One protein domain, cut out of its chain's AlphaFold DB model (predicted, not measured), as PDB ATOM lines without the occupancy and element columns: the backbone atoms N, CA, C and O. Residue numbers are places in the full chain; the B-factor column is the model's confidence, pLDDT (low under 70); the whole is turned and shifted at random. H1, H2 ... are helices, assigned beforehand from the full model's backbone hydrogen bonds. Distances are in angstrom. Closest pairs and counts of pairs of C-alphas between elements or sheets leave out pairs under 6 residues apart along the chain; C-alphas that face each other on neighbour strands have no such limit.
ATOM      1  N   LYS A  51      60.783  25.448  97.918       77.44
ATOM      2  CA  LYS A  51      61.975  25.910  97.195       77.44
ATOM      3  C   LYS A  51      62.679  24.762  96.460       77.44
ATOM      4  O   LYS A  51      63.394  25.034  95.503       77.44
ATOM      5  N   ASP A  52      62.428  23.508  96.842       85.12
ATOM      6  CA  ASP A  52      63.066  22.334  96.244       85.12
ATOM      7  C   ASP A  52      62.399  21.953  94.910       85.12
ATOM      8  O   ASP A  52      61.189  21.728  94.811       85.12
ATOM      9  N   GLN A  53      63.209  21.866  93.857       84.69
ATOM     10  CA  GLN A  53      62.771  21.504  92.514       84.69
ATOM     11  C   GLN A  53      62.277  20.051  92.425       84.69
ATOM     12  O   GLN A  53      61.347  19.773  91.662       84.69
ATOM     13  N   LYS A  54      62.804  19.147  93.264       81.81
ATOM     14  CA  LYS A  54      62.349  17.751  93.366       81.81
ATOM     15  C   LYS A  54      60.928  17.675  93.909       81.81
ATOM     16  O   LYS A  54      60.072  16.991  93.343       81.81
ATOM     17  N   GLU A  55      60.640  18.441  94.958       82.56
ATOM     18  CA  GLU A  55      59.299  18.533  95.539       82.56
ATOM     19  C   GLU A  55      58.297  19.169  94.562       82.56
ATOM     20  O   GLU A  55      57.161  18.696  94.443       82.56
ATOM     21  N   LYS A  56      58.715  20.190  93.793       83.38
ATOM     22  CA  LYS A  56      57.891  20.767  92.711       83.38
ATOM     23  C   LYS A  56      57.556  19.728  91.642       83.38
ATOM     24  O   LYS A  56      56.393  19.619  91.241       83.38
ATOM     25  N   HIS A  57      58.545  18.954  91.191       81.31
ATOM     26  CA  HIS A  57      58.340  17.899  90.200       81.31
ATOM     27  C   HIS A  57      57.381  16.821  90.718       81.31
ATOM     28  O   HIS A  57      56.418  16.465  90.032       81.31
ATOM     29  N   PHE A  58      57.583  16.361  91.956       82.56
ATOM     30  CA  PHE A  58      56.685  15.415  92.612       82.56
ATOM     31  C   PHE A  58      55.249  15.947  92.665       82.56
ATOM     32  O   PHE A  58      54.322  15.268  92.225       82.56
ATOM     33  N   ASN A  59      55.051  17.183  93.133       84.31
ATOM     34  CA  ASN A  59      53.727  17.798  93.218       84.31
ATOM     35  C   ASN A  59      53.050  17.904  91.840       84.31
ATOM     36  O   ASN A  59      51.844  17.666  91.731       84.31
ATOM     37  N   LYS A  60      53.813  18.199  90.776       82.88
ATOM     38  CA  LYS A  60      53.312  18.220  89.391       82.88
ATOM     39  C   LYS A  60      52.828  16.837  88.945       82.88
ATOM     40  O   LYS A  60      51.710  16.723  88.440       82.88
ATOM     41  N   LYS A  61      53.628  15.785  89.159       81.19
ATOM     42  CA  LYS A  61      53.257  14.396  88.828       81.19
ATOM     43  C   LYS A  61      52.057  13.919  89.648       81.19
ATOM     44  O   LYS A  61      51.125  13.344  89.091       81.19
ATOM     45  N   LEU A  62      52.026  14.242  90.941       82.38
ATOM     46  CA  LEU A  62      50.910  13.922  91.825       82.38
ATOM     47  C   LEU A  62      49.611  14.587  91.350       82.38
ATOM     48  O   LEU A  62      48.570  13.938  91.303       82.38
ATOM     49  N   ARG A  63      49.662  15.866  90.950       79.88
ATOM     50  CA  ARG A  63      48.505  16.570  90.377       79.88
ATOM     51  C   ARG A  63      48.017  15.898  89.094       79.88
ATOM     52  O   ARG A  63      46.817  15.692  88.960       79.88
ATOM     53  N   ALA A  64      48.921  15.516  88.191       77.12
ATOM     54  CA  ALA A  64      48.555  14.818  86.958       77.12
ATOM     55  C   ALA A  64      47.842  13.482  87.239       77.12
ATOM     56  O   ALA A  64      46.770  13.230  86.691       77.12
ATOM     57  N   ALA A  65      48.368  12.672  88.164       77.88
ATOM     58  CA  ALA A  65      47.736  11.416  88.570       77.88
ATOM     59  C   ALA A  65      46.328  11.626  89.167       77.88
ATOM     60  O   ALA A  65      45.417  10.829  88.922       77.88
ATOM     61  N   ARG A  66      46.123  12.721  89.915       79.00
ATOM     62  CA  ARG A  66      44.803  13.085  90.460       79.00
ATOM     63  C   ARG A  66      43.816  13.463  89.381       79.00
ATOM     64  O   ARG A  66      42.699  12.977  89.438       79.00
ATOM     65  N   VAL A  67      44.229  14.254  88.393       76.69
ATOM     66  CA  VAL A  67      43.361  14.640  87.270       76.69
ATOM     67  C   VAL A  67      42.854  13.402  86.529       76.69
ATOM     68  O   VAL A  67      41.655  13.279  86.301       76.69
ATOM     69  N   VAL A  68      43.741  12.448  86.224       74.56
ATOM     70  CA  VAL A  68      43.357  11.184  85.570       74.56
ATOM     71  C   VAL A  68      42.372  10.394  86.436       74.56
ATOM     72  O   VAL A  68      41.335   9.944  85.950       74.56
ATOM     73  N   SER A  69      42.665  10.273  87.733       73.62
ATOM     74  CA  SER A  69      41.806   9.553  88.680       73.62
ATOM     75  C   SER A  69      40.426  10.209  88.815       73.62
ATOM     76  O   SER A  69      39.404   9.537  88.723       73.62
ATOM     77  N   GLU A  70      40.379  11.528  89.008       76.81
ATOM     78  CA  GLU A  70      39.149  12.317  89.135       76.81
ATOM     79  C   GLU A  70      38.303  12.233  87.860       76.81
ATOM     80  O   GLU A  70      37.088  12.049  87.952       76.81
ATOM     81  N   HIS A  71      38.934  12.268  86.682       73.44
ATOM     82  CA  HIS A  71      38.251  12.083  85.406       73.44
ATOM     83  C   HIS A  71      37.620  10.686  85.290       73.44
ATOM     84  O   HIS A  71      36.436  10.574  84.968       73.44
ATOM     85  N   ALA A  72      38.359   9.622  85.630       75.88
ATOM     86  CA  ALA A  72      37.834   8.255  85.638       75.88
ATOM     87  C   ALA A  72      36.640   8.097  86.596       75.88
ATOM     88  O   ALA A  72      35.601   7.552  86.220       75.88
ATOM     89  N   TYR A  73      36.732   8.644  87.813       76.25
ATOM     90  CA  TYR A  73      35.617   8.635  88.764       76.25
ATOM     91  C   TYR A  73      34.412   9.447  88.281       76.25
ATOM     92  O   TYR A  73      33.272   9.044  88.525       76.25
ATOM     93  N   GLY A  74      34.643  10.580  87.613       77.31
ATOM     94  CA  GLY A  74      33.595  11.389  86.998       77.31
ATOM     95  C   GLY A  74      32.815  10.590  85.957       77.31
ATOM     96  O   GLY A  74      31.596  10.467  86.075       77.31
ATOM     97  N   MET A  75      33.522   9.955  85.017       79.12
ATOM     98  CA  MET A  75      32.910   9.106  83.989       79.12
ATOM     99  C   MET A  75      32.142   7.931  84.598       79.12
ATOM    100  O   MET A  75      31.000   7.676  84.215       79.12
ATOM    101  N   LEU A  76      32.730   7.249  85.586       80.38
ATOM    102  CA  LEU A  76      32.095   6.121  86.263       80.38
ATOM    103  C   LEU A  76      30.777   6.534  86.937       80.38
ATOM    104  O   LEU A  76      29.766   5.856  86.775       80.38
ATOM    105  N   LYS A  77      30.760   7.667  87.654       78.50
ATOM    106  CA  LYS A  77      29.550   8.205  88.305       78.50
ATOM    107  C   LYS A  77      28.507   8.703  87.307       78.50
ATOM    108  O   LYS A  77      27.314   8.547  87.557       78.50
ATOM    109  N   GLY A  78      28.943   9.321  86.209       79.69
ATOM    110  CA  GLY A  78      28.056   9.815  85.155       79.69
ATOM    111  C   GLY A  78      27.339   8.677  84.430       79.69
ATOM    112  O   GLY A  78      26.138   8.768  84.173       79.69
ATOM    113  N   ARG A  79      28.068   7.588  84.166       81.00
ATOM    114  CA  ARG A  79      27.566   6.392  83.493       81.00
ATOM    115  C   ARG A  79      26.718   5.515  84.416       81.00
ATOM    116  O   ARG A  79      25.604   5.141  84.062       81.00
ATOM    117  N   TRP A  80      27.202   5.242  85.626       83.69
ATOM    118  CA  TRP A  80      26.521   4.402  86.611       83.69
ATOM    119  C   TRP A  80      25.901   5.264  87.712       83.69
ATOM    120  O   TRP A  80      26.471   5.448  88.790       83.69
ATOM    121  N   ARG A  81      24.689   5.778  87.460       76.88
ATOM    122  CA  ARG A  81      23.951   6.660  88.393       76.88
ATOM    123  C   ARG A  81      23.762   6.067  89.796       76.88
ATOM    124  O   ARG A  81      23.611   6.829  90.751       76.88
ATOM    125  N   ILE A  82      23.820   4.740  89.935       78.88
ATOM    126  CA  ILE A  82      23.791   4.039  91.227       78.88
ATOM    127  C   ILE A  82      24.940   4.461  92.159       78.88
ATOM    128  O   ILE A  82      24.769   4.461  93.369       78.88
ATOM    129  N   ILE A  83      26.083   4.896  91.616       76.31
ATOM    130  CA  ILE A  83      27.234   5.393  92.393       76.31
ATOM    131  C   ILE A  83      27.060   6.874  92.770       76.31
ATOM    132  O   ILE A  83      27.707   7.377  93.690       76.31
ATOM    133  N   TYR A  84      26.205   7.605  92.050       71.50
ATOM    134  CA  TYR A  84      26.035   9.046  92.229       71.50
ATOM    135  C   TYR A  84      25.137   9.399  93.422       71.50
ATOM    136  O   TYR A  84      25.435  10.340  94.157       71.50
ATOM    137  N   LYS A  85      24.038   8.661  93.626       68.00
ATOM    138  CA  LYS A  85      23.107   8.901  94.739       68.00
ATOM    139  C   LYS A  85      23.515   8.127  95.992       68.00
ATOM    140  O   LYS A  85      24.176   7.096  95.926       68.00
ATOM    141  N   LYS A  86      23.092   8.629  97.155       65.44
ATOM    142  CA  LYS A  86      23.217   7.923  98.434       65.44
ATOM    143  C   LYS A  86      22.407   6.625  98.327       65.44
ATOM    144  O   LYS A  86      21.188   6.678  98.233       65.44
ATOM    145  N   THR A  87      23.084   5.484  98.252       63.34
ATOM    146  CA  THR A  87      22.427   4.180  98.124       63.34
ATOM    147  C   THR A  87      21.953   3.711  99.495       63.34
ATOM    148  O   THR A  87      22.757   3.687 100.427       63.34
ATOM    149  N   GLU A  88      20.711   3.251  99.614       69.06
ATOM    150  CA  GLU A  88      20.207   2.567 100.822       69.06
ATOM    151  C   GLU A  88      20.702   1.112 100.928       69.06
ATOM    152  O   GLU A  88      20.324   0.357 101.819       69.06
ATOM    153  N   CYS A  89      21.591   0.701 100.021       69.38
ATOM    154  CA  CYS A  89      22.185  -0.621 100.010       69.38
ATOM    155  C   CYS A  89      23.045  -0.876 101.256       69.38
ATOM    156  O   CYS A  89      23.792  -0.012 101.724       69.38
ATOM    157  N   SER A  90      23.020  -2.121 101.737       74.31
ATOM    158  CA  SER A  90      23.913  -2.570 102.804       74.31
ATOM    159  C   SER A  90      25.386  -2.352 102.419       74.31
ATOM    160  O   SER A  90      25.772  -2.434 101.249       74.31
ATOM    161  N   ARG A  91      26.260  -2.119 103.411       72.56
ATOM    162  CA  ARG A  91      27.704  -1.894 103.171       72.56
ATOM    163  C   ARG A  91      28.376  -3.033 102.395       72.56
ATOM    164  O   ARG A  91      29.359  -2.785 101.699       72.56
ATOM    165  N   ARG A  92      27.869  -4.267 102.522       74.62
ATOM    166  CA  ARG A  92      28.354  -5.428 101.756       74.62
ATOM    167  C   ARG A  92      28.024  -5.273 100.271       74.62
ATOM    168  O   ARG A  92      28.915  -5.419  99.440       74.62
ATOM    169  N   ASN A  93      26.797  -4.867  99.957       78.75
ATOM    170  CA  ASN A  93      26.324  -4.719  98.582       78.75
ATOM    171  C   ASN A  93      26.999  -3.539  97.873       78.75
ATOM    172  O   ASN A  93      27.346  -3.656  96.705       78.75
ATOM    173  N   ILE A  94      27.279  -2.437  98.582       81.88
ATOM    174  CA  ILE A  94      27.967  -1.266  98.005       81.88
ATOM    175  C   ILE A  94      29.325  -1.645  97.401       81.88
ATOM    176  O   ILE A  94      29.651  -1.198  96.303       81.88
ATOM    177  N   LYS A  95      30.116  -2.483  98.084       79.38
ATOM    178  CA  LYS A  95      31.418  -2.924  97.559       79.38
ATOM    179  C   LYS A  95      31.256  -3.696  96.251       79.38
ATOM    180  O   LYS A  95      31.959  -3.407  95.289       79.38
ATOM    181  N   VAL A  96      30.313  -4.638  96.221       83.56
ATOM    182  CA  VAL A  96      30.021  -5.459  95.037       83.56
ATOM    183  C   VAL A  96      29.537  -4.586  93.882       83.56
ATOM    184  O   VAL A  96      30.049  -4.712  92.776       83.56
ATOM    185  N   ILE A  97      28.630  -3.640  94.147       85.56
ATOM    186  CA  ILE A  97      28.113  -2.694  93.149       85.56
ATOM    187  C   ILE A  97      29.249  -1.864  92.543       85.56
ATOM    188  O   ILE A  97      29.338  -1.752  91.322       85.56
ATOM    189  N   ILE A  98      30.139  -1.305  93.373       83.31
ATOM    190  CA  ILE A  98      31.280  -0.512  92.893       83.31
ATOM    191  C   ILE A  98      32.194  -1.371  92.013       83.31
ATOM    192  O   ILE A  98      32.543  -0.947  90.912       83.31
ATOM    193  N   MET A  99      32.554  -2.574  92.467       84.50
ATOM    194  CA  MET A  99      33.417  -3.480  91.702       84.50
ATOM    195  C   MET A  99      32.779  -3.882  90.372       84.50
ATOM    196  O   MET A  99      33.439  -3.806  89.339       84.50
ATOM    197  N   ALA A 100      31.490  -4.227  90.371       86.94
ATOM    198  CA  ALA A 100      30.751  -4.551  89.157       86.94
ATOM    199  C   ALA A 100      30.750  -3.374  88.170       86.94
ATOM    200  O   ALA A 100      31.049  -3.552  86.993       86.94
ATOM    201  N   CYS A 101      30.505  -2.151  88.648       85.94
ATOM    202  CA  CYS A 101      30.539  -0.961  87.801       85.94
ATOM    203  C   CYS A 101      31.932  -0.693  87.212       85.94
ATOM    204  O   CYS A 101      32.023  -0.271  86.061       85.94
ATOM    205  N   ILE A 102      33.012  -0.936  87.967       84.81
ATOM    206  CA  ILE A 102      34.395  -0.814  87.470       84.81
ATOM    207  C   ILE A 102      34.660  -1.849  86.374       84.81
ATOM    208  O   ILE A 102      35.154  -1.488  85.309       84.81
ATOM    209  N   VAL A 103      34.300  -3.116  86.602       86.69
ATOM    210  CA  VAL A 103      34.468  -4.187  85.606       86.69
ATOM    211  C   VAL A 103      33.703  -3.852  84.328       86.69
ATOM    212  O   VAL A 103      34.278  -3.877  83.242       86.69
ATOM    213  N   LEU A 104      32.435  -3.456  84.452       85.88
ATOM    214  CA  LEU A 104      31.620  -3.053  83.308       85.88
ATOM    215  C   LEU A 104      32.212  -1.833  82.593       85.88
ATOM    216  O   LEU A 104      32.255  -1.810  81.368       85.88
ATOM    217  N   HIS A 105      32.716  -0.840  83.329       81.81
ATOM    218  CA  HIS A 105      33.372   0.329  82.738       81.81
ATOM    219  C   HIS A 105      34.618  -0.053  81.931       81.81
ATOM    220  O   HIS A 105      34.782   0.423  80.811       81.81
ATOM    221  N   ASN A 106      35.444  -0.963  82.449       83.12
ATOM    222  CA  ASN A 106      36.619  -1.464  81.740       83.12
ATOM    223  C   ASN A 106      36.235  -2.222  80.463       83.12
ATOM    224  O   ASN A 106      36.878  -2.039  79.434       83.12
ATOM    225  N   ILE A 107      35.159  -3.018  80.499       85.38
ATOM    226  CA  ILE A 107      34.626  -3.688  79.302       85.38
ATOM    227  C   ILE A 107      34.190  -2.660  78.251       85.38
ATOM    228  O   ILE A 107      34.453  -2.849  77.066       85.38
ATOM    229  N   CYS A 108      33.554  -1.564  78.668       82.62
ATOM    230  CA  CYS A 108      33.131  -0.501  77.754       82.62
ATOM    231  C   CYS A 108      34.334   0.203  77.111       82.62
ATOM    232  O   CYS A 108      34.338   0.417  75.902       82.62
ATOM    233  N   ILE A 109      35.382   0.487  77.894       80.38
ATOM    234  CA  ILE A 109      36.647   1.033  77.376       80.38
ATOM    235  C   ILE A 109      37.265   0.074  76.352       80.38
ATOM    236  O   ILE A 109      37.626   0.505  75.260       80.38
ATOM    237  N   ALA A 110      37.348  -1.220  76.678       82.12
ATOM    238  CA  ALA A 110      37.920  -2.238  75.796       82.12
ATOM    239  C   ALA A 110      37.132  -2.413  74.486       82.12
ATOM    240  O   ALA A 110      37.702  -2.793  73.469       82.12
ATOM    241  N   ARG A 111      35.827  -2.123  74.504       87.06
ATOM    242  CA  ARG A 111      34.953  -2.158  73.324       87.06
ATOM    243  C   ARG A 111      34.853  -0.824  72.582       87.06
ATOM    244  O   ARG A 111      34.032  -0.717  71.680       87.06
ATOM    245  N   HIS A 112      35.660   0.173  72.952       82.31
ATOM    246  CA  HIS A 112      35.605   1.526  72.386       82.31
ATOM    247  C   HIS A 112      34.202   2.154  72.434       82.31
ATOM    248  O   HIS A 112      33.840   2.965  71.585       82.31
ATOM    249  N   ASP A 113      33.409   1.784  73.440       82.44
ATOM    250  CA  ASP A 113      32.054   2.291  73.597       82.44
ATOM    251  C   ASP A 113      32.095   3.792  73.944       82.44
ATOM    252  O   ASP A 113      32.742   4.171  74.935       82.44
ATOM    253  N   PRO A 114      31.459   4.667  73.141       69.88
ATOM    254  CA  PRO A 114      31.602   6.106  73.276       69.88
ATOM    255  C   PRO A 114      31.187   6.597  74.664       69.88
ATOM    256  O   PRO A 114      30.052   6.439  75.122       69.88
ATOM    257  N   CYS A 115      32.114   7.285  75.331       64.31
ATOM    258  CA  CYS A 115      31.785   8.036  76.532       64.31
ATOM    259  C   CYS A 115      30.933   9.248  76.154       64.31
ATOM    260  O   CYS A 115      31.403  10.160  75.475       64.31
ATOM    261  N   ASN A 116      29.690   9.286  76.637       66.00
ATOM    262  CA  ASN A 116      28.827  10.442  76.437       66.00
ATOM    263  C   ASN A 116      29.479  11.683  77.089       66.00
ATOM    264  O   ASN A 116      29.771  11.642  78.290       66.00
ATOM    265  N   PRO A 117      29.674  12.800  76.361       62.59
ATOM    266  CA  PRO A 117      30.260  14.025  76.909       62.59
ATOM    267  C   PRO A 117      29.551  14.532  78.172       62.59
ATOM    268  O   PRO A 117      30.189  15.106  79.052       62.59
ATOM    269  N   ARG A 118      28.249  14.239  78.318       58.84
ATOM    270  CA  ARG A 118      27.431  14.557  79.498       58.84
ATOM    271  C   ARG A 118      27.885  13.837  80.779       58.84
ATOM    272  O   ARG A 118      27.476  14.231  81.868       58.84
ATOM    273  N   TRP A 119      28.704  12.787  80.674       60.41
ATOM    274  CA  TRP A 119      29.288  12.067  81.816       60.41
ATOM    275  C   TRP A 119      30.556  12.718  82.369       60.41
ATOM    276  O   TRP A 119      31.023  12.297  83.430       60.41
ATOM    277  N   LYS A 120      31.100  13.752  81.710       56.78
ATOM    278  CA  LYS A 120      32.093  14.634  82.330       56.78
ATOM    279  C   LYS A 120      31.400  15.397  83.455       56.78
ATOM    280  O   LYS A 120      30.849  16.475  83.262       56.78
ATOM    281  N   LEU A 121      31.373  14.801  84.642       53.41
ATOM    282  CA  LEU A 121      30.998  15.529  85.839       53.41
ATOM    283  C   LEU A 121      31.991  16.676  86.010       53.41
ATOM    284  O   LEU A 121      33.179  16.440  86.217       53.41
ATOM    285  N   GLU A 122      31.478  17.904  85.925       48.50
ATOM    286  CA  GLU A 122      32.146  19.114  86.394       48.50
ATOM    287  C   GLU A 122      32.717  18.826  87.788       48.50
ATOM    288  O   GLU A 122      31.973  18.724  88.768       48.50
ATOM    289  N   VAL A 123      34.041  18.649  87.870       47.31
ATOM    290  CA  VAL A 123      34.763  18.282  89.102       47.31
ATOM    291  C   VAL A 123      34.442  19.270  90.234       47.31
ATOM    292  O   VAL A 123      34.375  18.881  91.399       47.31
ATOM    293  N   ASN A 124      34.094  20.511  89.879       43.66
ATOM    294  CA  ASN A 124      33.657  21.574  90.783       43.66
ATOM    295  C   ASN A 124      32.341  21.291  91.537       43.66
ATOM    296  O   ASN A 124      32.123  21.863  92.602       43.66
ATOM    297  N   LYS A 125      31.463  20.401  91.047       42.81
ATOM    298  CA  LYS A 125      30.194  20.052  91.727       42.81
ATOM    299  C   LYS A 125      30.346  18.949  92.776       42.81
ATOM    300  O   LYS A 125      29.448  18.735  93.589       42.81
ATOM    301  N   LEU A 126      31.480  18.249  92.798       45.97
ATOM    302  CA  LEU A 126      31.772  17.231  93.800       45.97
ATOM    303  C   LEU A 126      32.469  17.903  94.989       45.97
ATOM    304  O   LEU A 126      33.694  17.922  95.067       45.97
ATOM    305  N   GLN A 127      31.686  18.447  95.925       40.44
ATOM    306  CA  GLN A 127      32.142  19.000  97.212       40.44
ATOM    307  C   GLN A 127      32.796  17.918  98.108       40.44
ATOM    308  O   GLN A 127      32.297  17.561  99.173       40.44
ATOM    309  N   THR A 136      47.734  12.663 113.268       52.53
ATOM    310  CA  THR A 136      48.186  11.277 113.524       52.53
ATOM    311  C   THR A 136      49.693  11.234 113.834       52.53
ATOM    312  O   THR A 136      50.462  11.953 113.196       52.53
ATOM    313  N   LYS A 137      50.118  10.365 114.769       53.91
ATOM    314  CA  LYS A 137      51.495  10.199 115.301       53.91
ATOM    315  C   LYS A 137      52.597   9.852 114.266       53.91
ATOM    316  O   LYS A 137      53.770  10.023 114.565       53.91
ATOM    317  N   ASN A 138      52.263   9.474 113.025       62.72
ATOM    318  CA  ASN A 138      53.226   8.959 112.025       62.72
ATOM    319  C   ASN A 138      53.653   9.980 110.948       62.72
ATOM    320  O   ASN A 138      53.797   9.645 109.768       62.72
ATOM    321  N   LYS A 139      53.859  11.247 111.333       64.94
ATOM    322  CA  LYS A 139      54.270  12.312 110.395       64.94
ATOM    323  C   LYS A 139      55.654  12.044 109.788       64.94
ATOM    324  O   LYS A 139      55.831  12.220 108.588       64.94
ATOM    325  N   ARG A 140      56.606  11.568 110.601       68.81
ATOM    326  CA  ARG A 140      57.997  11.319 110.185       68.81
ATOM    327  C   ARG A 140      58.099  10.224 109.120       68.81
ATOM    328  O   ARG A 140      58.736  10.443 108.099       68.81
ATOM    329  N   LEU A 141      57.403   9.103 109.317       68.06
ATOM    330  CA  LEU A 141      57.375   7.999 108.353       68.06
ATOM    331  C   LEU A 141      56.730   8.420 107.024       68.06
ATOM    332  O   LEU A 141      57.265   8.138 105.958       68.06
ATOM    333  N   THR A 142      55.617   9.158 107.081       67.12
ATOM    334  CA  THR A 142      54.948   9.660 105.866       67.12
ATOM    335  C   THR A 142      55.857  10.616 105.085       67.12
ATOM    336  O   THR A 142      55.929  10.536 103.862       67.12
ATOM    337  N   GLN A 143      56.597  11.477 105.791       72.38
ATOM    338  CA  GLN A 143      57.568  12.382 105.178       72.38
ATOM    339  C   GLN A 143      58.742  11.621 104.548       72.38
ATOM    340  O   GLN A 143      59.141  11.931 103.432       72.38
ATOM    341  N   GLN A 144      59.271  10.599 105.226       72.94
ATOM    342  CA  GLN A 144      60.351   9.764 104.692       72.94
ATOM    343  C   GLN A 144      59.927   9.028 103.418       72.94
ATOM    344  O   GLN A 144      60.678   9.010 102.447       72.94
ATOM    345  N   ILE A 145      58.718   8.464 103.394       72.75
ATOM    346  CA  ILE A 145      58.167   7.805 102.202       72.75
ATOM    347  C   ILE A 145      58.010   8.820 101.062       72.75
ATOM    348  O   ILE A 145      58.470   8.560  99.951       72.75
ATOM    349  N   GLY A 146      57.442   9.998 101.345       73.06
ATOM    350  CA  GLY A 146      57.304  11.081 100.367       73.06
ATOM    351  C   GLY A 146      58.646  11.510  99.768       73.06
ATOM    352  O   GLY A 146      58.789  11.534  98.547       73.06
ATOM    353  N   ASN A 147      59.652  11.768 100.610       77.56
ATOM    354  CA  ASN A 147      60.991  12.175 100.173       77.56
ATOM    355  C   ASN A 147      61.664  11.104  99.302       77.56
ATOM    356  O   ASN A 147      62.298  11.430  98.302       77.56
ATOM    357  N   ARG A 148      61.511   9.820  99.648       77.19
ATOM    358  CA  ARG A 148      62.099   8.717  98.873       77.19
ATOM    359  C   ARG A 148      61.462   8.562  97.500       77.19
ATOM    360  O   ARG A 148      62.178   8.375  96.523       77.19
ATOM    361  N   ILE A 149      60.139   8.685  97.417       73.94
ATOM    362  CA  ILE A 149      59.421   8.622  96.138       73.94
ATOM    363  C   ILE A 149      59.750   9.846  95.280       73.94
ATOM    364  O   ILE A 149      59.946   9.705  94.078       73.94
ATOM    365  N   ALA A 150      59.864  11.032  95.883       75.44
ATOM    366  CA  ALA A 150      60.291  12.236  95.176       75.44
ATOM    367  C   ALA A 150      61.717  12.102  94.620       75.44
ATOM    368  O   ALA A 150      61.952  12.453  93.467       75.44
ATOM    369  N   GLY A 151      62.643  11.547  95.407       72.31
ATOM    370  CA  GLY A 151      64.007  11.263  94.963       72.31
ATOM    371  C   GLY A 151      64.057  10.273  93.799       72.31
ATOM    372  O   GLY A 151      64.718  10.547  92.804       72.31
ATOM    373  N   TRP A 152      63.307   9.172  93.887       75.12
ATOM    374  CA  TRP A 152      63.221   8.178  92.811       75.12
ATOM    375  C   TRP A 152      62.569   8.730  91.535       75.12
ATOM    376  O   TRP A 152      63.065   8.504  90.437       75.12
ATOM    377  N   LEU A 153      61.485   9.505  91.657       71.69
ATOM    378  CA  LEU A 153      60.860  10.158  90.501       71.69
ATOM    379  C   LEU A 153      61.800  11.162  89.828       71.69
ATOM    380  O   LEU A 153      61.724  11.336  88.617       71.69
ATOM    381  N   TRP A 154      62.665  11.820  90.602       77.00
ATOM    382  CA  TRP A 154      63.661  12.742  90.068       77.00
ATOM    383  C   TRP A 154      64.809  12.025  89.350       77.00
ATOM    384  O   TRP A 154      65.297  12.542  88.358       77.00
ATOM    385  N   SER A 155      65.217  10.834  89.804       74.06
ATOM    386  CA  SER A 155      66.267  10.046  89.133       74.06
ATOM    387  C   SER A 155      65.830   9.402  87.811       74.06
ATOM    388  O   SER A 155      66.658   8.820  87.125       74.06
ATOM    389  N   LEU A 156      64.536   9.449  87.480       71.94
ATOM    390  CA  LEU A 156      63.976   8.963  86.211       71.94
ATOM    391  C   LEU A 156      63.900  10.054  85.127       71.94
ATOM    392  O   LEU A 156      63.299   9.825  84.076       71.94
ATOM    393  N   HIS A 157      64.413  11.250  85.420       57.62
ATOM    394  CA  HIS A 157      64.507  12.377  84.497       57.62
ATOM    395  C   HIS A 157      65.904  12.432  83.889       57.62
ATOM    396  O   HIS A 157      65.973  12.683  82.669       57.62
TER     397      HIS A 157
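Overview. This is residues 51 to 127 and 136 to 157 of the 157 residues of a protein of Paramuricea clavata (UniProt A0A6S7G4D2). A long straight helix, H1, makes the bar of an open frame, with H3 and H4 about perpendicular to it at its two ends: H4 makes a corner with it, residues 150 to 154 of H4 meeting residues 54 to 58 of H1, while residues 101 to 105 of H3 pass by residue 76 of H1, and H3 and H4 lie on the same side of H1 with an empty space between them. The little helix H2 turns the corner after H1, residues 111 to 127 wind round to the side of H1 away from H3, and residues 136 to 145, of which 139 to 145 belong to H4, stick out. The printed part has 99 residues, with four named helices in the order H1, H2, H3, H4 and no named strand; the class is all helix. It is loose, with a radius of gyration of the C-alphas of 18.2 A, and spans 44 by 35 by 26 A.

Along the chain. H1, residues 53 to 79, begins with C-alpha 53 at (62.771, 21.504, 92.514) and is 39.4 A long from first to last C-alpha. H2 is residues 81 to 84. H3, residues 91 to 110, begins with C-alpha 91 at (27.704, -1.894, 103.171) and is 29.2 A long. H4, residues 139 to 154, is 22.4 A long and ends with C-alpha 154 at (63.661, 12.742, 90.068).

Arrangement. H1 is the hub, touching the other three helices. With residues 54 to 58 alone it touches residues 150 to 154 of H4; the closest C-alphas, those of Phe 58 and Ala 150, are 5.4 A apart. The lines of H1 and H4 are about perpendicular, at 84 degrees. H1 and H2 touch only at the corner by their link, the closest C-alphas being those of Lys 77 and Tyr 84, 5.3 A apart. H1 and H3 only just touch, with 3 pairs of C-alphas within 8 A; the closest are those of Leu 76 and His 105, 6.9 A apart. Their lines are about perpendicular, at 83 degrees. H2 and H3 are close but not clearly touching, with the C-alphas of Ile 83 and Ile 98 closest at 7.2 A. H4 is apart from H2 and from H3. In H1 and H4 every O i to N i+4 pair is within hydrogen-bond range, in H3 14 of 16 are, and H2 is too short for such a pair.

Size, cuts and confidence. The two C-alphas farthest apart, those of Glu 88 and His 157, are 48.2 A apart. Residues 128 to 135 are not printed, and C-alphas 127 and 136 are 24.1 A apart across the cut, which lies in the link from H3 to H4. The link from H1 to H2 is tight and that from H2 to H3 is short. Residues 107 to 112, of which 107 to 110 belong to H3, stand free. The mean pLDDT of the printed part is 73.7, and the model's confidence is under 70 at residues 85 to 89, 114 to 127, 136 to 142 and 157.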